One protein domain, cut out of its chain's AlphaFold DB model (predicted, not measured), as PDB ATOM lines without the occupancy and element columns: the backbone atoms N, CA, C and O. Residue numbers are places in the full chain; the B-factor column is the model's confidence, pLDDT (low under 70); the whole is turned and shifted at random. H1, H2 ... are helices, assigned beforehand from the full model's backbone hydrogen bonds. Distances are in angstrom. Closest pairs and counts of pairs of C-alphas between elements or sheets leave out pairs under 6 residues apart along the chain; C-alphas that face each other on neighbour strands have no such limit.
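This is residues 729 to 878 of the 879 residues of the protein "ULP_PROTEASE domain-containing protein" of Arabidopsis thaliana (UniProt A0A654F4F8). Four helices, H4 to H7, fold back and forth as a zigzag layer, and H8 and H9, which run the same way at a shallow tilt of 12 degrees, cross one side of it, H8 over H4 and H9 over H6 and H7. The short helices H1, H2 and H3 gather round H4 at one end, while the long loop after H8 reaches its far point at the other end, near Phe 857. The printed part has 150 residues, with nine named helices in the order H1 to H9 and no named strand; the class is all helix, with 88 residues in helices. It is compact, with a radius of gyration of the C-alphas of 15.2 A and spans of 49 by 33 by 25 A.

H4, residues 757 to 770, is the hub, touching six helices. It forms a helical hairpin with H5, residues 775 to 784, at 34.6 degrees, a shallow tilt only just short of steep; C-alphas 764 and 777 are closest, 4.7 A apart. H6, residues 789 to 801, forms a hairpin with H5 at 30 degrees, closest at C-alphas 781 and 791, 5.1 A. H4, H5 and H6 are an up and down bundle, each running against the one before; H4 and H6 only just touch, with 3 pairs of C-alphas within 8 A. H7, residues 805 to 816, forms a hairpin with H6 at 23 degrees, closest at C-alphas 796 and 808, 4.4 A. H9, residues 864 to 876, touches H6 about perpendicular at 80 degrees, C-alphas 797 and 872 being closest at 5.5 A. H8, residues 824 to 832, touches residues 765 to 769 of H4 alone, at a steep tilt of 61 degrees, closest at C-alphas 769 and 829, 6.1 A. H2, residues 735 to 738, touches H8, closest at C-alphas 736 and 832, 4.7 A. H1, residues 729 to 733, touches H4, closest at C-alphas 732 and 762, 6.8 A. H3, residues 745 to 752, touches H4 at a steep tilt of 54 degrees, closest at C-alphas 752 and 759, 5.2 A. Every O i to N i+4 pair is within hydrogen-bond range in H1, H3, H4, H6, H7, H8 and H9; H5 has 4 of 6, and H2 is too short for such a pair.

H1 begins at C-alpha 729 (20.590, 5.807, -19.345). H4 is 19.7 A long, H6 18.5 A, H9 18.1 A, H7 16.1 A and H5 14.0 A. H9 ends at C-alpha 876 (34.000, -0.092, 0.691).

The C-alphas of Ser 746 and Phe 857, the two farthest apart, are 49.7 A apart. The printed part has no cut. The link from H8 to H9, residues 833 to 863, is long. The mean pLDDT of the printed part is 75.7, and 45 residues are under 70, among them 816 to 824 and 842 to 863.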
ATOM      1  N   ASP A 729      19.235   6.293 -19.087       55.78
ATOM      2  CA  ASP A 729      20.590   5.807 -19.345       55.78
ATOM      3  C   ASP A 729      21.678   6.841 -18.994       55.78
ATOM      4  O   ASP A 729      22.797   6.462 -18.666       55.78
ATOM      5  N   ASP A 730      21.409   8.144 -19.081       54.16
ATOM      6  CA  ASP A 730      22.414   9.166 -18.787       54.16
ATOM      7  C   ASP A 730      22.714   9.239 -17.282       54.16
ATOM      8  O   ASP A 730      23.819   9.622 -16.920       54.16
ATOM      9  N   PHE A 731      21.823   8.754 -16.406       63.78
ATOM     10  CA  PHE A 731      22.140   8.497 -14.994       63.78
ATOM     11  C   PHE A 731      23.099   7.302 -14.826       63.78
ATOM     12  O   PHE A 731      23.871   7.256 -13.876       63.78
ATOM     13  N   VAL A 732      23.109   6.350 -15.766       65.62
ATOM     14  CA  VAL A 732      24.058   5.219 -15.787       65.62
ATOM     15  C   VAL A 732      25.452   5.676 -16.250       65.62
ATOM     16  O   VAL A 732      26.455   5.100 -15.835       65.62
ATOM     17  N   PHE A 733      25.549   6.726 -17.073       58.62
ATOM     18  CA  PHE A 733      26.830   7.274 -17.559       58.62
ATOM     19  C   PHE A 733      27.282   8.569 -16.855       58.62
ATOM     20  O   PHE A 733      28.430   8.978 -17.010       58.62
ATOM     21  N   ASN A 734      26.407   9.203 -16.076       62.47
ATOM     22  CA  ASN A 734      26.664  10.372 -15.240       62.47
ATOM     23  C   ASN A 734      25.820  10.260 -13.957       62.47
ATOM     24  O   ASN A 734      24.799  10.924 -13.780       62.47
ATOM     25  N   SER A 735      26.249   9.388 -13.051       72.94
ATOM     26  CA  SER A 735      25.518   9.021 -11.832       72.94
ATOM     27  C   SER A 735      25.313  10.162 -10.827       72.94
ATOM     28  O   SER A 735      24.408  10.081 -10.002       72.94
ATOM     29  N   ARG A 736      26.031  11.288 -10.966       74.31
ATOM     30  CA  ARG A 736      25.755  12.550 -10.243       74.31
ATOM     31  C   ARG A 736      24.325  13.047 -10.425       74.31
ATOM     32  O   ARG A 736      23.798  13.728  -9.551       74.31
ATOM     33  N   LEU A 737      23.685  12.697 -11.542       72.06
ATOM     34  CA  LEU A 737      22.292  13.046 -11.817       72.06
ATOM     35  C   LEU A 737      21.311  12.386 -10.830       72.06
ATOM     36  O   LEU A 737      20.195  12.886 -10.694       72.06
ATOM     37  N   ALA A 738      21.711  11.319 -10.127       81.75
ATOM     38  CA  ALA A 738      20.890  10.633  -9.128       81.75
ATOM     39  C   ALA A 738      20.880  11.316  -7.748       81.75
ATOM     40  O   ALA A 738      19.904  11.164  -7.012       81.75
ATOM     41  N   ASN A 739      21.944  12.058  -7.405       85.56
ATOM     42  CA  ASN A 739      22.136  12.678  -6.090       85.56
ATOM     43  C   ASN A 739      20.935  13.549  -5.682       85.56
ATOM     44  O   ASN A 739      20.302  14.187  -6.523       85.56
ATOM     45  N   LEU A 740      20.658  13.638  -4.378       86.00
ATOM     46  CA  LEU A 740      19.472  14.328  -3.840       86.00
ATOM     47  C   LEU A 740      19.363  15.808  -4.263       86.00
ATOM     48  O   LEU A 740      18.258  16.314  -4.426       86.00
ATOM     49  N   GLN A 741      20.497  16.477  -4.495       80.69
ATOM     50  CA  GLN A 741      20.587  17.874  -4.950       80.69
ATOM     51  C   GLN A 741      20.388  18.057  -6.474       80.69
ATOM     52  O   GLN A 741      20.437  19.176  -6.981       80.69
ATOM     53  N   SER A 742      20.206  16.974  -7.235       75.19
ATOM     54  CA  SER A 742      20.063  17.020  -8.693       75.19
ATOM     55  C   SER A 742      18.722  17.617  -9.119       75.19
ATOM     56  O   SER A 742      17.663  17.130  -8.729       75.19
ATOM     57  N   GLN A 743      18.741  18.579 -10.048       60.25
ATOM     58  CA  GLN A 743      17.517  19.091 -10.690       60.25
ATOM     59  C   GLN A 743      16.708  18.004 -11.431       60.25
ATOM     60  O   GLN A 743      15.531  18.195 -11.720       60.25
ATOM     61  N   TYR A 744      17.323  16.853 -11.728       62.97
ATOM     62  CA  TYR A 744      16.677  15.704 -12.370       62.97
ATOM     63  C   TYR A 744      16.132  14.675 -11.359       62.97
ATOM     64  O   TYR A 744      15.581  13.650 -11.765       62.97
ATOM     65  N   ARG A 745      16.242  14.935 -10.045       78.88
ATOM     66  CA  ARG A 745      15.792  14.033  -8.971       78.88
ATOM     67  C   ARG A 745      14.313  13.663  -9.101       78.88
ATOM     68  O   ARG A 745      13.972  12.488  -8.997       78.88
ATOM     69  N   SER A 746      13.452  14.634  -9.404       68.62
ATOM     70  CA  SER A 746      12.011  14.416  -9.592       68.62
ATOM     71  C   SER A 746      11.697  13.490 -10.774       68.62
ATOM     72  O   SER A 746      10.782  12.678 -10.683       68.62
ATOM     73  N   PHE A 747      12.478  13.558 -11.858       72.69
ATOM     74  CA  PHE A 747      12.334  12.660 -13.009       72.69
ATOM     75  C   PHE A 747      12.762  11.226 -12.664       72.69
ATOM     76  O   PHE A 747      12.047  10.279 -12.990       72.69
ATOM     77  N   LEU A 748      13.877  11.057 -11.939       76.62
ATOM     78  CA  LEU A 748      14.316   9.742 -11.460       76.62
ATOM     79  C   LEU A 748      13.263   9.098 -10.546       76.62
ATOM     80  O   LEU A 748      12.938   7.928 -10.727       76.62
ATOM     81  N   LEU A 749      12.671   9.870  -9.628       82.88
ATOM     82  CA  LEU A 749      11.595   9.402  -8.747       82.88
ATOM     83  C   LEU A 749      10.310   9.042  -9.515       82.88
ATOM     84  O   LEU A 749       9.708   8.014  -9.220       82.88
ATOM     85  N   GLN A 750       9.924   9.809 -10.541       75.69
ATOM     86  CA  GLN A 750       8.791   9.472 -11.423       75.69
ATOM     87  C   GLN A 750       9.029   8.213 -12.272       75.69
ATOM     88  O   GLN A 750       8.077   7.561 -12.699       75.69
ATOM     89  N   CYS A 751      10.289   7.878 -12.549       73.75
ATOM     90  CA  CYS A 751      10.660   6.634 -13.217       73.75
ATOM     91  C   CYS A 751      10.700   5.455 -12.232       73.75
ATOM     92  O   CYS A 751      10.282   4.353 -12.583       73.75
ATOM     93  N   LEU A 752      11.141   5.693 -10.993       82.19
ATOM     94  CA  LEU A 752      11.108   4.720  -9.904       82.19
ATOM     95  C   LEU A 752       9.664   4.321  -9.557       82.19
ATOM     96  O   LEU A 752       9.365   3.136  -9.490       82.19
ATOM     97  N   SER A 753       8.741   5.287  -9.471       80.38
ATOM     98  CA  SER A 753       7.302   5.054  -9.245       80.38
ATOM     99  C   SER A 753       6.541   4.498 -10.464       80.38
ATOM    100  O   SER A 753       5.311   4.479 -10.465       80.38
ATOM    101  N   LYS A 754       7.252   4.117 -11.532       79.06
ATOM    102  CA  LYS A 754       6.741   3.400 -12.714       79.06
ATOM    103  C   LYS A 754       7.493   2.069 -12.915       79.06
ATOM    104  O   LYS A 754       7.600   1.595 -14.044       79.06
ATOM    105  N   ASP A 755       8.075   1.528 -11.839       79.81
ATOM    106  CA  ASP A 755       8.860   0.284 -11.790       79.81
ATOM    107  C   ASP A 755       9.957   0.173 -12.859       79.81
ATOM    108  O   ASP A 755      10.257  -0.892 -13.402       79.81
ATOM    109  N   ASN A 756      10.591   1.300 -13.198       84.88
ATOM    110  CA  ASN A 756      11.648   1.284 -14.192       84.88
ATOM    111  C   ASN A 756      12.929   0.657 -13.622       84.88
ATOM    112  O   ASN A 756      13.620   1.271 -12.811       84.88
ATOM    113  N   HIS A 757      13.300  -0.519 -14.129       83.81
ATOM    114  CA  HIS A 757      14.516  -1.248 -13.747       83.81
ATOM    115  C   HIS A 757      15.807  -0.398 -13.787       83.81
ATOM    116  O   HIS A 757      16.680  -0.559 -12.939       83.81
ATOM    117  N   THR A 758      15.958   0.543 -14.729       79.38
ATOM    118  CA  THR A 758      17.135   1.435 -14.753       79.38
ATOM    119  C   THR A 758      17.080   2.471 -13.627       79.38
ATOM    120  O   THR A 758      18.117   2.781 -13.047       79.38
ATOM    121  N   ALA A 759      15.893   2.973 -13.267       84.62
ATOM    122  CA  ALA A 759      15.717   3.851 -12.109       84.62
ATOM    123  C   ALA A 759      15.945   3.108 -10.782       84.62
ATOM    124  O   ALA A 759      16.644   3.629  -9.919       84.62
ATOM    125  N   GLN A 760      15.426   1.880 -10.651       90.25
ATOM    126  CA  GLN A 760      15.655   0.999  -9.497       90.25
ATOM    127  C   GLN A 760      17.148   0.671  -9.333       90.25
ATOM    128  O   GLN A 760      17.679   0.804  -8.233       90.25
ATOM    129  N   TYR A 761      17.863   0.358 -10.424       91.81
ATOM    130  CA  TYR A 761      19.323   0.203 -10.401       91.81
ATOM    131  C   TYR A 761      20.042   1.464  -9.913       91.81
ATOM    132  O   TYR A 761      20.862   1.394  -9.002       91.81
ATOM    133  N   VAL A 762      19.751   2.612 -10.532       88.50
ATOM    134  CA  VAL A 762      20.429   3.882 -10.243       88.50
ATOM    135  C   VAL A 762      20.173   4.337  -8.807       88.50
ATOM    136  O   VAL A 762      21.109   4.769  -8.141       88.50
ATOM    137  N   GLU A 763      18.937   4.224  -8.318       92.25
ATOM    138  CA  GLU A 763      18.591   4.616  -6.952       92.25
ATOM    139  C   GLU A 763      19.097   3.610  -5.917       92.25
ATOM    140  O   GLU A 763      19.666   4.032  -4.916       92.25
ATOM    141  N   GLY A 764      18.965   2.301  -6.157       92.44
ATOM    142  CA  GLY A 764      19.525   1.268  -5.281       92.44
ATOM    143  C   GLY A 764      21.039   1.409  -5.131       92.44
ATOM    144  O   GLY A 764      21.547   1.420  -4.013       92.44
ATOM    145  N   LEU A 765      21.750   1.632  -6.245       91.81
ATOM    146  CA  LEU A 765      23.188   1.905  -6.250       91.81
ATOM    147  C   LEU A 765      23.526   3.199  -5.500       91.81
ATOM    148  O   LEU A 765      24.472   3.208  -4.723       91.81
ATOM    149  N   ARG A 766      22.751   4.277  -5.693       92.38
ATOM    150  CA  ARG A 766      22.960   5.547  -4.982       92.38
ATOM    151  C   ARG A 766      22.751   5.398  -3.476       92.38
ATOM    152  O   ARG A 766      23.578   5.883  -2.713       92.38
ATOM    153  N   ARG A 767      21.677   4.726  -3.047       91.25
ATOM    154  CA  ARG A 767      21.409   4.459  -1.626       91.25
ATOM    155  C   ARG A 767      22.545   3.642  -1.020       91.25
ATOM    156  O   ARG A 767      23.154   4.093  -0.063       91.25
ATOM    157  N   LEU A 768      22.921   2.522  -1.638       90.19
ATOM    158  CA  LEU A 768      24.039   1.698  -1.162       90.19
ATOM    159  C   LEU A 768      25.400   2.419  -1.207       90.19
ATOM    160  O   LEU A 768      26.294   2.030  -0.464       90.19
ATOM    161  N   ALA A 769      25.573   3.458  -2.028       88.81
ATOM    162  CA  ALA A 769      26.798   4.257  -2.084       88.81
ATOM    163  C   ALA A 769      26.863   5.423  -1.075       88.81
ATOM    164  O   ALA A 769      27.937   5.981  -0.880       88.81
ATOM    165  N   GLN A 770      25.735   5.851  -0.492       87.12
ATOM    166  CA  GLN A 770      25.634   7.119   0.261       87.12
ATOM    167  C   GLN A 770      24.868   7.015   1.589       87.12
ATOM    168  O   GLN A 770      24.889   7.950   2.388       87.12
ATOM    169  N   GLU A 771      24.158   5.917   1.828       87.44
ATOM    170  CA  GLU A 771      23.328   5.673   3.010       87.44
ATOM    171  C   GLU A 771      23.787   4.372   3.701       87.44
ATOM    172  O   GLU A 771      24.368   3.499   3.048       87.44
ATOM    173  N   PRO A 772      23.534   4.198   5.012       84.31
ATOM    174  CA  PRO A 772      23.736   2.913   5.679       84.31
ATOM    175  C   PRO A 772      22.969   1.781   4.969       84.31
ATOM    176  O   PRO A 772      21.865   2.021   4.468       84.31
ATOM    177  N   PRO A 773      23.508   0.546   4.936       83.81
ATOM    178  CA  PRO A 773      22.879  -0.562   4.224       83.81
ATOM    179  C   PRO A 773      21.455  -0.835   4.721       83.81
ATOM    180  O   PRO A 773      21.211  -0.968   5.920       83.81
ATOM    181  N   SER A 774      20.516  -0.950   3.780       88.31
ATOM    182  CA  SER A 774      19.111  -1.278   4.044       88.31
ATOM    183  C   SER A 774      18.629  -2.405   3.132       88.31
ATOM    184  O   SER A 774      19.107  -2.534   1.998       88.31
ATOM    185  N   GLN A 775      17.667  -3.203   3.607       89.12
ATOM    186  CA  GLN A 775      17.111  -4.307   2.823       89.12
ATOM    187  C   GLN A 775      16.487  -3.785   1.521       89.12
ATOM    188  O   GLN A 775      16.874  -4.249   0.455       89.12
ATOM    189  N   ASP A 776      15.671  -2.722   1.579       89.50
ATOM    190  CA  ASP A 776      15.082  -2.056   0.406       89.50
ATOM    191  C   ASP A 776      16.115  -1.728  -0.686       89.50
ATOM    192  O   ASP A 776      15.850  -1.848  -1.884       89.50
ATOM    193  N   SER A 777      17.302  -1.256  -0.281       89.56
ATOM    194  CA  SER A 777      18.346  -0.834  -1.215       89.56
ATOM    195  C   SER A 777      19.099  -2.012  -1.836       89.56
ATOM    196  O   SER A 777      19.476  -1.931  -3.006       89.56
ATOM    197  N   LEU A 778      19.253  -3.123  -1.102       91.38
ATOM    198  CA  LEU A 778      19.729  -4.392  -1.660       91.38
ATOM    199  C   LEU A 778      18.678  -4.997  -2.602       91.38
ATOM    200  O   LEU A 778      19.014  -5.380  -3.724       91.38
ATOM    201  N   ASP A 779      17.411  -5.013  -2.191       92.31
ATOM    202  CA  ASP A 779      16.296  -5.573  -2.956       92.31
ATOM    203  C   ASP A 779      16.103  -4.847  -4.290       92.31
ATOM    204  O   ASP A 779      15.936  -5.511  -5.310       92.31
ATOM    205  N   MET A 780      16.238  -3.514  -4.340       91.81
ATOM    206  CA  MET A 780      16.219  -2.752  -5.603       91.81
ATOM    207  C   MET A 780      17.289  -3.204  -6.612       91.81
ATOM    208  O   MET A 780      17.046  -3.168  -7.821       91.81
ATOM    209  N   LEU A 781      18.462  -3.658  -6.154       92.25
ATOM    210  CA  LEU A 781      19.469  -4.259  -7.037       92.25
ATOM    211  C   LEU A 781      19.167  -5.735  -7.339       92.25
ATOM    212  O   LEU A 781      19.373  -6.180  -8.471       92.25
ATOM    213  N   GLY A 782      18.660  -6.482  -6.356       88.06
ATOM    214  CA  GLY A 782      18.314  -7.900  -6.465       88.06
ATOM    215  C   GLY A 782      17.195  -8.171  -7.472       88.06
ATOM    216  O   GLY A 782      17.377  -8.987  -8.381       88.06
ATOM    217  N   THR A 783      16.080  -7.439  -7.383       88.19
ATOM    218  CA  THR A 783      14.946  -7.502  -8.329       88.19
ATOM    219  C   THR A 783      15.345  -7.069  -9.738       88.19
ATOM    220  O   THR A 783      14.852  -7.620 -10.721       88.19
ATOM    221  N   THR A 784      16.297  -6.140  -9.852       86.81
ATOM    222  CA  THR A 784      16.809  -5.641 -11.133       86.81
ATOM    223  C   THR A 784      17.869  -6.565 -11.762       86.81
ATOM    224  O   THR A 784      18.057  -6.574 -12.983       86.81
ATOM    225  N   GLY A 785      18.556  -7.393 -10.968       81.56
ATOM    226  CA  GLY A 785      19.638  -8.293 -11.397       81.56
ATOM    227  C   GLY A 785      19.318  -9.342 -12.489       81.56
ATOM    228  O   GLY A 785      20.246  -9.770 -13.186       81.56
ATOM    229  N   PRO A 786      18.064  -9.786 -12.708       83.50
ATOM    230  CA  PRO A 786      17.674 -10.556 -13.892       83.50
ATOM    231  C   PRO A 786      17.690  -9.736 -15.192       83.50
ATOM    232  O   PRO A 786      17.894 -10.305 -16.264       83.50
ATOM    233  N   HIS A 787      17.492  -8.416 -15.104       78.31
ATOM    234  CA  HIS A 787      17.289  -7.519 -16.245       78.31
ATOM    235  C   HIS A 787      18.532  -6.692 -16.603       78.31
ATOM    236  O   HIS A 787      18.785  -6.463 -17.787       78.31
ATOM    237  N   LEU A 788      19.337  -6.278 -15.618       76.56
ATOM    238  CA  LEU A 788      20.576  -5.521 -15.830       76.56
ATOM    239  C   LEU A 788      21.781  -6.240 -15.207       76.56
ATOM    240  O   LEU A 788      21.853  -6.452 -13.999       76.56
ATOM    241  N   LEU A 789      22.788  -6.547 -16.035       77.81
ATOM    242  CA  LEU A 789      24.034  -7.185 -15.580       77.81
ATOM    243  C   LEU A 789      24.789  -6.331 -14.549       77.81
ATOM    244  O   LEU A 789      25.366  -6.886 -13.619       77.81
ATOM    245  N   TYR A 790      24.742  -5.002 -14.680       79.44
ATOM    246  CA  TYR A 790      25.342  -4.070 -13.719       79.44
ATOM    247  C   TYR A 790      24.666  -4.155 -12.342       79.44
ATOM    248  O   TYR A 790      25.356  -4.190 -11.328       79.44
ATOM    249  N   ALA A 791      23.333  -4.293 -12.302       87.12
ATOM    250  CA  ALA A 791      22.585  -4.498 -11.060       87.12
ATOM    251  C   ALA A 791      22.930  -5.838 -10.411       87.12
ATOM    252  O   ALA A 791      23.174  -5.890  -9.212       87.12
ATOM    253  N   ARG A 792      23.048  -6.909 -11.209       86.81
ATOM    254  CA  ARG A 792      23.470  -8.228 -10.712       86.81
ATOM    255  C   ARG A 792      24.870  -8.202 -10.095       86.81
ATOM    256  O   ARG A 792      25.097  -8.873  -9.095       86.81
ATOM    257  N   PHE A 793      25.789  -7.451 -10.700       88.94
ATOM    258  CA  PHE A 793      27.137  -7.257 -10.172       88.94
ATOM    259  C   PHE A 793      27.120  -6.463  -8.867       88.94
ATOM    260  O   PHE A 793      27.629  -6.943  -7.859       88.94
ATOM    261  N   ALA A 794      26.488  -5.287  -8.874       90.38
ATOM    262  CA  ALA A 794      26.392  -4.429  -7.702       90.38
ATOM    263  C   ALA A 794      25.710  -5.159  -6.530       90.38
ATOM    264  O   ALA A 794      26.249  -5.153  -5.431       90.38
ATOM    265  N   PHE A 795      24.610  -5.881  -6.771       93.56
ATOM    266  CA  PHE A 795      23.950  -6.723  -5.765       93.56
ATOM    267  C   PHE A 795      24.908  -7.761  -5.166       93.56
ATOM    268  O   PHE A 795      25.013  -7.868  -3.949       93.56
ATOM    269  N   ALA A 796      25.657  -8.484  -6.007       90.62
ATOM    270  CA  ALA A 796      26.619  -9.478  -5.542       90.62
ATOM    271  C   ALA A 796      27.723  -8.869  -4.659       90.62
ATOM    272  O   ALA A 796      28.052  -9.450  -3.631       90.62
ATOM    273  N   ILE A 797      28.270  -7.703  -5.026       90.75
ATOM    274  CA  ILE A 797      29.324  -7.051  -4.235       90.75
ATOM    275  C   ILE A 797      28.766  -6.403  -2.962       90.75
ATOM    276  O   ILE A 797      29.351  -6.588  -1.899       90.75
ATOM    277  N   PHE A 798      27.617  -5.724  -3.004       92.12
ATOM    278  CA  PHE A 798      27.025  -5.148  -1.792       92.12
ATOM    279  C   PHE A 798      26.538  -6.215  -0.800       92.12
ATOM    280  O   PHE A 798      26.635  -5.981   0.402       92.12
ATOM    281  N   LEU A 799      26.138  -7.413  -1.253       90.88
ATOM    282  CA  LEU A 799      25.949  -8.568  -0.361       90.88
ATOM    283  C   LEU A 799      27.245  -8.939   0.381       90.88
ATOM    284  O   LEU A 799      27.193  -9.173   1.586       90.88
ATOM    285  N   LEU A 800      28.403  -8.939  -0.293       89.31
ATOM    286  CA  LEU A 800      29.702  -9.164   0.359       89.31
ATOM    287  C   LEU A 800      30.038  -8.038   1.357       89.31
ATOM    288  O   LEU A 800      30.456  -8.324   2.477       89.31
ATOM    289  N   CYS A 801      29.801  -6.770   0.998       87.50
ATOM    290  CA  CYS A 801      30.026  -5.624   1.891       87.50
ATOM    291  C   CYS A 801      29.099  -5.618   3.125       87.50
ATOM    292  O   CYS A 801      29.474  -5.074   4.161       87.50
ATOM    293  N   CYS A 802      27.919  -6.241   3.035       87.69
ATOM    294  CA  CYS A 802      26.991  -6.447   4.155       87.69
ATOM    295  C   CYS A 802      27.272  -7.730   4.969       87.69
ATOM    296  O   CYS A 802      26.499  -8.053   5.866       87.69
ATOM    297  N   GLY A 803      28.324  -8.492   4.645       84.44
ATOM    298  CA  GLY A 803      28.670  -9.741   5.336       84.44
ATOM    299  C   GLY A 803      27.884 -10.986   4.891       84.44
ATOM    300  O   GLY A 803      28.131 -12.073   5.409       84.44
ATOM    301  N   SER A 804      27.000 -10.885   3.893       87.12
ATOM    302  CA  SER A 804      26.234 -12.008   3.317       87.12
ATOM    303  C   SER A 804      27.071 -12.813   2.310       87.12
ATOM    304  O   SER A 804      26.719 -12.939   1.132       87.12
ATOM    305  N   VAL A 805      28.210 -13.338   2.777       84.06
ATOM    306  CA  VAL A 805      29.313 -13.870   1.956       84.06
ATOM    307  C   VAL A 805      28.867 -14.957   0.967       84.06
ATOM    308  O   VAL A 805      29.091 -14.818  -0.237       84.06
ATOM    309  N   ASP A 806      28.181 -16.002   1.440       83.62
ATOM    310  CA  ASP A 806      27.794 -17.155   0.608       83.62
ATOM    311  C   ASP A 806      26.811 -16.773  -0.510       83.62
ATOM    312  O   ASP A 806      26.921 -17.234  -1.652       83.62
ATOM    313  N   GLN A 807      25.863 -15.882  -0.200       86.94
ATOM    314  CA  GLN A 807      24.894 -15.381  -1.175       86.94
ATOM    315  C   GLN A 807      25.578 -14.480  -2.207       86.94
ATOM    316  O   GLN A 807      25.348 -14.640  -3.408       86.94
ATOM    317  N   GLY A 808      26.463 -13.585  -1.753       88.00
ATOM    318  CA  GLY A 808      27.261 -12.717  -2.615       88.00
ATOM    319  C   GLY A 808      28.059 -13.520  -3.643       88.00
ATOM    320  O   GLY A 808      27.900 -13.301  -4.847       88.00
ATOM    321  N   PHE A 809      28.827 -14.525  -3.204       86.38
ATOM    322  CA  PHE A 809      29.585 -15.386  -4.118       86.38
ATOM    323  C   PHE A 809      28.688 -16.234  -5.035       86.38
ATOM    324  O   PHE A 809      28.959 -16.306  -6.235       86.38
ATOM    325  N   THR A 810      27.570 -16.782  -4.544       86.69
ATOM    326  CA  THR A 810      26.609 -17.538  -5.377       86.69
ATOM    327  C   THR A 810      26.045 -16.692  -6.531       86.69
ATOM    328  O   THR A 810      25.964 -17.141  -7.685       86.69
ATOM    329  N   VAL A 811      25.683 -15.430  -6.262       86.12
ATOM    330  CA  VAL A 811      25.214 -14.500  -7.303       86.12
ATOM    331  C   VAL A 811      26.356 -14.128  -8.254       86.12
ATOM    332  O   VAL A 811      26.132 -14.094  -9.473       86.12
ATOM    333  N   LEU A 812      27.559 -13.894  -7.713       84.00
ATOM    334  CA  LEU A 812      28.763 -13.487  -8.440       84.00
ATOM    335  C   LEU A 812      29.238 -14.554  -9.432       84.00
ATOM    336  O   LEU A 812      29.509 -14.228 -10.585       84.00
ATOM    337  N   GLU A 813      29.273 -15.831  -9.052       78.56
ATOM    338  CA  GLU A 813      29.647 -16.919  -9.963       78.56
ATOM    339  C   GLU A 813      28.631 -17.087 -11.097       78.56
ATOM    340  O   GLU A 813      29.001 -17.131 -12.274       78.56
ATOM    341  N   THR A 814      27.335 -17.053 -10.773       73.38
ATOM    342  CA  THR A 814      26.253 -17.074 -11.775       73.38
ATOM    343  C   THR A 814      26.322 -15.870 -12.735       73.38
ATOM    344  O   THR A 814      25.844 -15.932 -13.873       73.38
ATOM    345  N   PHE A 815      26.900 -14.752 -12.289       73.38
ATOM    346  CA  PHE A 815      27.168 -13.566 -13.101       73.38
ATOM    347  C   PHE A 815      28.425 -13.734 -13.976       73.38
ATOM    348  O   PHE A 815      28.341 -13.508 -15.186       73.38
ATOM    349  N   LEU A 816      29.541 -14.211 -13.412       67.81
ATOM    350  CA  LEU A 816      30.815 -14.449 -14.111       67.81
ATOM    351  C   LEU A 816      30.687 -15.489 -15.242       67.81
ATOM    352  O   LEU A 816      31.300 -15.356 -16.303       67.81
ATOM    353  N   GLN A 817      29.812 -16.485 -15.076       58.50
ATOM    354  CA  GLN A 817      29.441 -17.421 -16.147       58.50
ATOM    355  C   GLN A 817      28.813 -16.716 -17.369       58.50
ATOM    356  O   GLN A 817      28.961 -17.173 -18.507       58.50
ATOM    357  N   LYS A 818      28.106 -15.596 -17.161       50.50
ATOM    358  CA  LYS A 818      27.341 -14.882 -18.199       50.50
ATOM    359  C   LYS A 818      28.126 -13.716 -18.807       50.50
ATOM    360  O   LYS A 818      28.122 -13.559 -20.034       50.50
ATOM    361  N   ALA A 819      28.864 -12.948 -18.006       49.06
ATOM    362  CA  ALA A 819      29.652 -11.784 -18.430       49.06
ATOM    363  C   ALA A 819      30.959 -11.644 -17.613       49.06
ATOM    364  O   ALA A 819      31.172 -12.401 -16.681       49.06
ATOM    365  N   GLY A 820      31.867 -10.733 -17.979       51.00
ATOM    366  CA  GLY A 820      33.142 -10.530 -17.266       51.00
ATOM    367  C   GLY A 820      33.467  -9.046 -17.076       51.00
ATOM    368  O   GLY A 820      32.962  -8.254 -17.860       51.00
ATOM    369  N   SER A 821      34.278  -8.745 -16.046       51.47
ATOM    370  CA  SER A 821      34.717  -7.442 -15.480       51.47
ATOM    371  C   SER A 821      33.928  -6.174 -15.832       51.47
ATOM    372  O   SER A 821      33.817  -5.782 -16.993       51.47
ATOM    373  N   PHE A 822      33.441  -5.491 -14.794       62.06
ATOM    374  CA  PHE A 822      32.521  -4.359 -14.903       62.06
ATOM    375  C   PHE A 822      33.013  -3.120 -14.145       62.06
ATOM    376  O   PHE A 822      32.315  -2.558 -13.305       62.06
ATOM    377  N   ASP A 823      34.187  -2.649 -14.572       63.62
ATOM    378  CA  ASP A 823      34.894  -1.409 -14.205       63.62
ATOM    379  C   ASP A 823      33.967  -0.149 -14.149       63.62
ATOM    380  O   ASP A 823      34.284   0.874 -13.546       63.62
ATOM    381  N   ILE A 824      32.785  -0.211 -14.779       65.81
ATOM    382  CA  ILE A 824      31.765   0.849 -14.815       65.81
ATOM    383  C   ILE A 824      31.071   1.115 -13.466       65.81
ATOM    384  O   ILE A 824      30.633   2.241 -13.248       65.81
ATOM    385  N   VAL A 825      30.947   0.128 -12.569       72.50
ATOM    386  CA  VAL A 825      30.191   0.311 -11.310       72.50
ATOM    387  C   VAL A 825      31.015   1.069 -10.267       72.50
ATOM    388  O   VAL A 825      30.504   2.004  -9.657       72.50
ATOM    389  N   GLU A 826      32.314   0.780 -10.157       77.56
ATOM    390  CA  GLU A 826      33.261   1.601  -9.380       77.56
ATOM    391  C   GLU A 826      33.249   3.054  -9.880       77.56
ATOM    392  O   GLU A 826      33.108   3.994  -9.099       77.56
ATOM    393  N   ALA A 827      33.294   3.243 -11.204       72.19
ATOM    394  CA  ALA A 827      33.209   4.562 -11.822       72.19
ATOM    395  C   ALA A 827      31.857   5.262 -11.577       72.19
ATOM    396  O   ALA A 827      31.813   6.491 -11.545       72.19
ATOM    397  N   GLN A 828      30.753   4.530 -11.399       77.00
ATOM    398  CA  GLN A 828      29.451   5.106 -11.041       77.00
ATOM    399  C   GLN A 828      29.421   5.571  -9.583       77.00
ATOM    400  O   GLN A 828      28.988   6.697  -9.340       77.00
ATOM    401  N   ILE A 829      29.925   4.767  -8.646       78.94
ATOM    402  CA  ILE A 829      29.999   5.106  -7.215       78.94
ATOM    403  C   ILE A 829      30.923   6.319  -7.013       78.94
ATOM    404  O   ILE A 829      30.484   7.358  -6.522       78.94
ATOM    405  N   HIS A 830      32.149   6.264  -7.547       79.25
ATOM    406  CA  HIS A 830      33.097   7.386  -7.523       79.25
ATOM    407  C   HIS A 830      32.512   8.678  -8.127       79.25
ATOM    408  O   HIS A 830      32.797   9.784  -7.666       79.25
ATOM    409  N   ASN A 831      31.680   8.566  -9.171       74.56
ATOM    410  CA  ASN A 831      31.016   9.733  -9.740       74.56
ATOM    411  C   ASN A 831      29.901  10.282  -8.841       74.56
ATOM    412  O   ASN A 831      29.822  11.504  -8.745       74.56
ATOM    413  N   MET A 832      29.086   9.443  -8.184       80.06
ATOM    414  CA  MET A 832      28.070   9.892  -7.210       80.06
ATOM    415  C   MET A 832      28.710  10.709  -6.082       80.06
ATOM    416  O   MET A 832      28.178  11.758  -5.718       80.06
ATOM    417  N   GLY A 833      29.890  10.283  -5.628       66.62
ATOM    418  CA  GLY A 833      30.707  10.973  -4.637       66.62
ATOM    419  C   GLY A 833      30.451  10.486  -3.211       66.62
ATOM    420  O   GLY A 833      29.311  10.206  -2.837       66.62
ATOM    421  N   THR A 834      31.540  10.418  -2.447       63.69
ATOM    422  CA  THR A 834      31.611   9.999  -1.041       63.69
ATOM    423  C   THR A 834      30.915  10.986  -0.109       63.69
ATOM    424  O   THR A 834      31.028  12.203  -0.292       63.69
ATOM    425  N   ILE A 835      30.301  10.467   0.950       57.94
ATOM    426  CA  ILE A 835      29.890  11.235   2.134       57.94
ATOM    427  C   ILE A 835      30.867  10.867   3.267       57.94
ATOM    428  O   ILE A 835      31.476   9.807   3.232       57.94
ATOM    429  N   GLU A 836      31.059  11.711   4.283       55.94
ATOM    430  CA  GLU A 836      32.051  11.469   5.360       55.94
ATOM    431  C   GLU A 836      31.733  10.261   6.279       55.94
ATOM    432  O   GLU A 836      32.438  10.003   7.253       55.94
ATOM    433  N   VAL A 837      30.678   9.501   5.973       60.56
ATOM    434  CA  VAL A 837      30.212   8.327   6.716       60.56
ATOM    435  C   VAL A 837      30.450   7.079   5.872       60.56
ATOM    436  O   VAL A 837      29.624   6.769   5.020       60.56
ATOM    437  N   ARG A 838      31.519   6.323   6.155       71.62
ATOM    438  CA  ARG A 838      31.736   4.997   5.546       71.62
ATOM    439  C   ARG A 838      30.625   4.029   5.973       71.62
ATOM    440  O   ARG A 838      30.633   3.606   7.136       71.62
ATOM    441  N   PRO A 839      29.687   3.625   5.098       74.75
ATOM    442  CA  PRO A 839      28.496   2.916   5.547       74.75
ATOM    443  C   PRO A 839      28.760   1.431   5.839       74.75
ATOM    444  O   PRO A 839      28.040   0.845   6.641       74.75
ATOM    445  N   TYR A 840      29.815   0.834   5.264       80.25
ATOM    446  CA  TYR A 840      30.138  -0.600   5.394       80.25
ATOM    447  C   TYR A 840      31.207  -0.937   6.438       80.25
ATOM    448  O   TYR A 840      31.362  -2.107   6.787       80.25
ATOM    449  N   ALA A 841      31.897   0.058   7.006       71.69
ATOM    450  CA  ALA A 841      33.046  -0.143   7.902       71.69
ATOM    451  C   ALA A 841      32.732  -0.900   9.219       71.69
ATOM    452  O   ALA A 841      33.645  -1.237   9.969       71.69
ATOM    453  N   ARG A 842      31.450  -1.172   9.512       69.31
ATOM    454  CA  ARG A 842      30.987  -2.014  10.634       69.31
ATOM    455  C   ARG A 842      30.274  -3.310  10.217       69.31
ATOM    456  O   ARG A 842      29.932  -4.086  11.099       69.31
ATOM    457  N   TYR A 843      30.061  -3.534   8.918       69.25
ATOM    458  CA  TYR A 843      29.318  -4.678   8.358       69.25
ATOM    459  C   TYR A 843      30.190  -5.596   7.482       69.25
ATOM    460  O   TYR A 843      29.825  -6.741   7.217       69.25
ATOM    461  N   MET A 844      31.351  -5.110   7.029       65.00
ATOM    462  CA  MET A 844      32.255  -5.829   6.133       65.00
ATOM    463  C   MET A 844      33.048  -6.930   6.865       65.00
ATOM    464  O   MET A 844      34.251  -6.822   7.102       65.00
ATOM    465  N   HIS A 845      32.376  -8.022   7.227       61.22
ATOM    466  CA  HIS A 845      32.937  -9.112   8.034       61.22
ATOM    467  C   HIS A 845      33.764 -10.138   7.237       61.22
ATOM    468  O   HIS A 845      33.577 -11.350   7.364       61.22
ATOM    469  N   PHE A 846      34.755  -9.675   6.463       59.06
ATOM    470  CA  PHE A 846      35.839 -10.545   5.983       59.06
ATOM    471  C   PHE A 846      36.804 -10.873   7.132       59.06
ATOM    472  O   PHE A 846      37.942 -10.411   7.179       59.06
ATOM    473  N   ASN A 847      36.338 -11.704   8.071       53.69
ATOM    474  CA  ASN A 847      37.082 -12.112   9.270       53.69
ATOM    475  C   ASN A 847      38.434 -12.784   8.942       53.69
ATOM    476  O   ASN A 847      39.325 -12.829   9.791       53.69
ATOM    477  N   ARG A 848      38.585 -13.301   7.715       57.06
ATOM    478  CA  ARG A 848      39.849 -13.650   7.046       57.06
ATOM    479  C   ARG A 848      39.719 -13.361   5.546       57.06
ATOM    480  O   ARG A 848      38.606 -13.295   5.023       57.06
ATOM    481  N   ILE A 849      40.853 -13.246   4.852       62.59
ATOM    482  CA  ILE A 849      40.900 -13.211   3.381       62.59
ATOM    483  C   ILE A 849      40.288 -14.524   2.843       62.59
ATOM    484  O   ILE A 849      40.684 -15.591   3.323       62.59
ATOM    485  N   PRO A 850      39.344 -14.488   1.879       67.12
ATOM    486  CA  PRO A 850      38.770 -15.695   1.285       67.12
ATOM    487  C   PRO A 850      39.831 -16.607   0.661       67.12
ATOM    488  O   PRO A 850      40.769 -16.132   0.019       67.12
ATOM    489  N   TYR A 851      39.666 -17.922   0.823       65.56
ATOM    490  CA  TYR A 851      40.597 -18.899   0.257       65.56
ATOM    491  C   TYR A 851      40.615 -18.826  -1.278       65.56
ATOM    492  O   TYR A 851      39.573 -18.722  -1.928       65.56
ATOM    493  N   CYS A 852      41.813 -18.875  -1.860       66.12
ATOM    494  CA  CYS A 852      41.997 -18.763  -3.299       66.12
ATOM    495  C   CYS A 852      41.772 -20.115  -3.988       66.12
ATOM    496  O   CYS A 852      42.629 -20.992  -3.956       66.12
ATOM    497  N   CYS A 853      40.655 -20.260  -4.699       61.53
ATOM    498  CA  CYS A 853      40.290 -21.506  -5.382       61.53
ATOM    499  C   CYS A 853      41.164 -21.867  -6.610       61.53
ATOM    500  O   CYS A 853      40.789 -22.766  -7.360       61.53
ATOM    501  N   LEU A 854      42.265 -21.146  -6.877       55.12
ATOM    502  CA  LEU A 854      43.128 -21.326  -8.060       55.12
ATOM    503  C   LEU A 854      44.643 -21.130  -7.806       55.12
ATOM    504  O   LEU A 854      45.390 -21.221  -8.774       55.12
ATOM    505  N   ASP A 855      45.082 -20.823  -6.575       51.12
ATOM    506  CA  ASP A 855      46.448 -20.380  -6.207       51.12
ATOM    507  C   ASP A 855      47.085 -19.362  -7.186       51.12
ATOM    508  O   ASP A 855      47.718 -19.686  -8.192       51.12
ATOM    509  N   HIS A 856      46.899 -18.070  -6.901       45.50
ATOM    510  CA  HIS A 856      47.236 -16.982  -7.825       45.50
ATOM    511  C   HIS A 856      48.736 -16.662  -7.887       45.50
ATOM    512  O   HIS A 856      49.277 -15.983  -7.020       45.50
ATOM    513  N   PHE A 857      49.386 -17.062  -8.984       42.38
ATOM    514  CA  PHE A 857      50.794 -16.737  -9.262       42.38
ATOM    515  C   PHE A 857      51.017 -15.347  -9.900       42.38
ATOM    516  O   PHE A 857      52.153 -14.880  -9.920       42.38
ATOM    517  N   THR A 858      49.979 -14.675 -10.428       41.50
ATOM    518  CA  THR A 858      50.053 -13.288 -10.954       41.50
ATOM    519  C   THR A 858      48.712 -12.548 -10.808       41.50
ATOM    520  O   THR A 858      47.667 -13.185 -10.708       41.50
ATOM    521  N   GLU A 859      48.723 -11.210 -10.897       41.03
ATOM    522  CA  GLU A 859      47.544 -10.313 -10.808       41.03
ATOM    523  C   GLU A 859      46.419 -10.567 -11.841       41.03
ATOM    524  O   GLU A 859      45.355  -9.956 -11.772       41.03
ATOM    525  N   ILE A 860      46.661 -11.389 -12.866       42.66
ATOM    526  CA  ILE A 860      45.850 -11.425 -14.096       42.66
ATOM    527  C   ILE A 860      44.761 -12.511 -14.074       42.66
ATOM    528  O   ILE A 860      43.745 -12.355 -14.756       42.66
ATOM    529  N   ASP A 861      44.961 -13.582 -13.305       50.81
ATOM    530  CA  ASP A 861      44.108 -14.778 -13.291       50.81
ATOM    531  C   ASP A 861      43.370 -14.906 -11.946       50.81
ATOM    532  O   ASP A 861      43.719 -15.736 -11.111       50.81
ATOM    533  N   VAL A 862      42.353 -14.066 -11.724       57.16
ATOM    534  CA  VAL A 862      41.640 -13.953 -10.437       57.16
ATOM    535  C   VAL A 862      40.423 -14.898 -10.364       57.16
ATOM    536  O   VAL A 862      39.601 -14.939 -11.282       57.16
ATOM    537  N   CYS A 863      40.281 -15.658  -9.270       68.94
ATOM    538  CA  CYS A 863      39.150 -16.565  -9.023       68.94
ATOM    539  C   CYS A 863      37.902 -15.804  -8.546       68.94
ATOM    540  O   CYS A 863      37.995 -14.644  -8.156       68.94
ATOM    541  N   SER A 864      36.732 -16.454  -8.523       71.56
ATOM    542  CA  SER A 864      35.476 -15.849  -8.038       71.56
ATOM    543  C   SER A 864      35.605 -15.236  -6.639       71.56
ATOM    544  O   SER A 864      35.104 -14.138  -6.399       71.56
ATOM    545  N   HIS A 865      36.331 -15.920  -5.753       76.44
ATOM    546  CA  HIS A 865      36.506 -15.544  -4.354       76.44
ATOM    547  C   HIS A 865      37.398 -14.303  -4.205       76.44
ATOM    548  O   HIS A 865      36.981 -13.304  -3.620       76.44
ATOM    549  N   CYS A 866      38.584 -14.308  -4.821       75.69
ATOM    550  CA  CYS A 866      39.473 -13.145  -4.827       75.69
ATOM    551  C   CYS A 866      38.891 -11.964  -5.628       75.69
ATOM    552  O   CYS A 866      39.060 -10.821  -5.223       75.69
ATOM    553  N   PHE A 867      38.145 -12.216  -6.712       78.38
ATOM    554  CA  PHE A 867      37.498 -11.173  -7.517       78.38
ATOM    555  C   PHE A 867      36.413 -10.447  -6.713       78.38
ATOM    556  O   PHE A 867      36.390  -9.218  -6.688       78.38
ATOM    557  N   GLY A 868      35.551 -11.190  -6.007       79.38
ATOM    558  CA  GLY A 868      34.560 -10.589  -5.113       79.38
ATOM    559  C   GLY A 868      35.195  -9.862  -3.929       79.38
ATOM    560  O   GLY A 868      34.752  -8.767  -3.600       79.38
ATOM    561  N   PHE A 869      36.267 -10.408  -3.344       82.06
ATOM    562  CA  PHE A 869      37.021  -9.747  -2.274       82.06
ATOM    563  C   PHE A 869      37.616  -8.404  -2.726       82.06
ATOM    564  O   PHE A 869      37.336  -7.380  -2.109       82.06
ATOM    565  N   THR A 870      38.365  -8.374  -3.837       79.75
ATOM    566  CA  THR A 870      38.960  -7.136  -4.368       79.75
ATOM    567  C   THR A 870      37.898  -6.086  -4.681       79.75
ATOM    568  O   THR A 870      38.030  -4.949  -4.238       79.75
ATOM    569  N   TYR A 871      36.816  -6.448  -5.379       83.12
ATOM    570  CA  TYR A 871      35.760  -5.481  -5.693       83.12
ATOM    571  C   TYR A 871      34.963  -5.028  -4.461       83.12
ATOM    572  O   TYR A 871      34.541  -3.875  -4.425       83.12
ATOM    573  N   ALA A 872      34.796  -5.871  -3.436       85.19
ATOM    574  CA  ALA A 872      34.196  -5.458  -2.168       85.19
ATOM    575  C   ALA A 872      35.094  -4.468  -1.406       85.19
ATOM    576  O   ALA A 872      34.596  -3.464  -0.904       85.19
ATOM    577  N   CYS A 873      36.413  -4.689  -1.372       81.44
ATOM    578  CA  CYS A 873      37.372  -3.743  -0.786       81.44
ATOM    579  C   CYS A 873      37.437  -2.419  -1.556       81.44
ATOM    580  O   CYS A 873      37.438  -1.361  -0.934       81.44
ATOM    581  N   ASN A 874      37.434  -2.460  -2.890       82.00
ATOM    582  CA  ASN A 874      37.391  -1.247  -3.704       82.00
ATOM    583  C   ASN A 874      36.092  -0.461  -3.466       82.00
ATOM    584  O   ASN A 874      36.133   0.760  -3.351       82.00
ATOM    585  N   ILE A 875      34.945  -1.143  -3.369       84.38
ATOM    586  CA  ILE A 875      33.649  -0.485  -3.163       84.38
ATOM    587  C   ILE A 875      33.471   0.019  -1.720       84.38
ATOM    588  O   ILE A 875      32.946   1.114  -1.563       84.38
ATOM    589  N   GLU A 876      33.969  -0.662  -0.677       83.56
ATOM    590  CA  GLU A 876      34.000  -0.092   0.691       83.56
ATOM    591  C   GLU A 876      34.817   1.203   0.758       83.56
ATOM    592  O   GLU A 876      34.408   2.143   1.429       83.56
ATOM    593  N   GLN A 877      35.926   1.289   0.019       80.06
ATOM    594  CA  GLN A 877      36.770   2.489  -0.019       80.06
ATOM    595  C   GLN A 877      36.193   3.635  -0.868       80.06
ATOM    596  O   GLN A 877      36.710   4.752  -0.804       80.06
ATOM    597  N   LEU A 878      35.158   3.373  -1.675       79.31
ATOM    598  CA  LEU A 878      34.502   4.350  -2.555       79.31
ATOM    599  C   LEU A 878      33.166   4.885  -2.008       79.31
ATOM    600  O   LEU A 878      32.610   5.797  -2.626       79.31
TER     601      LEU A 878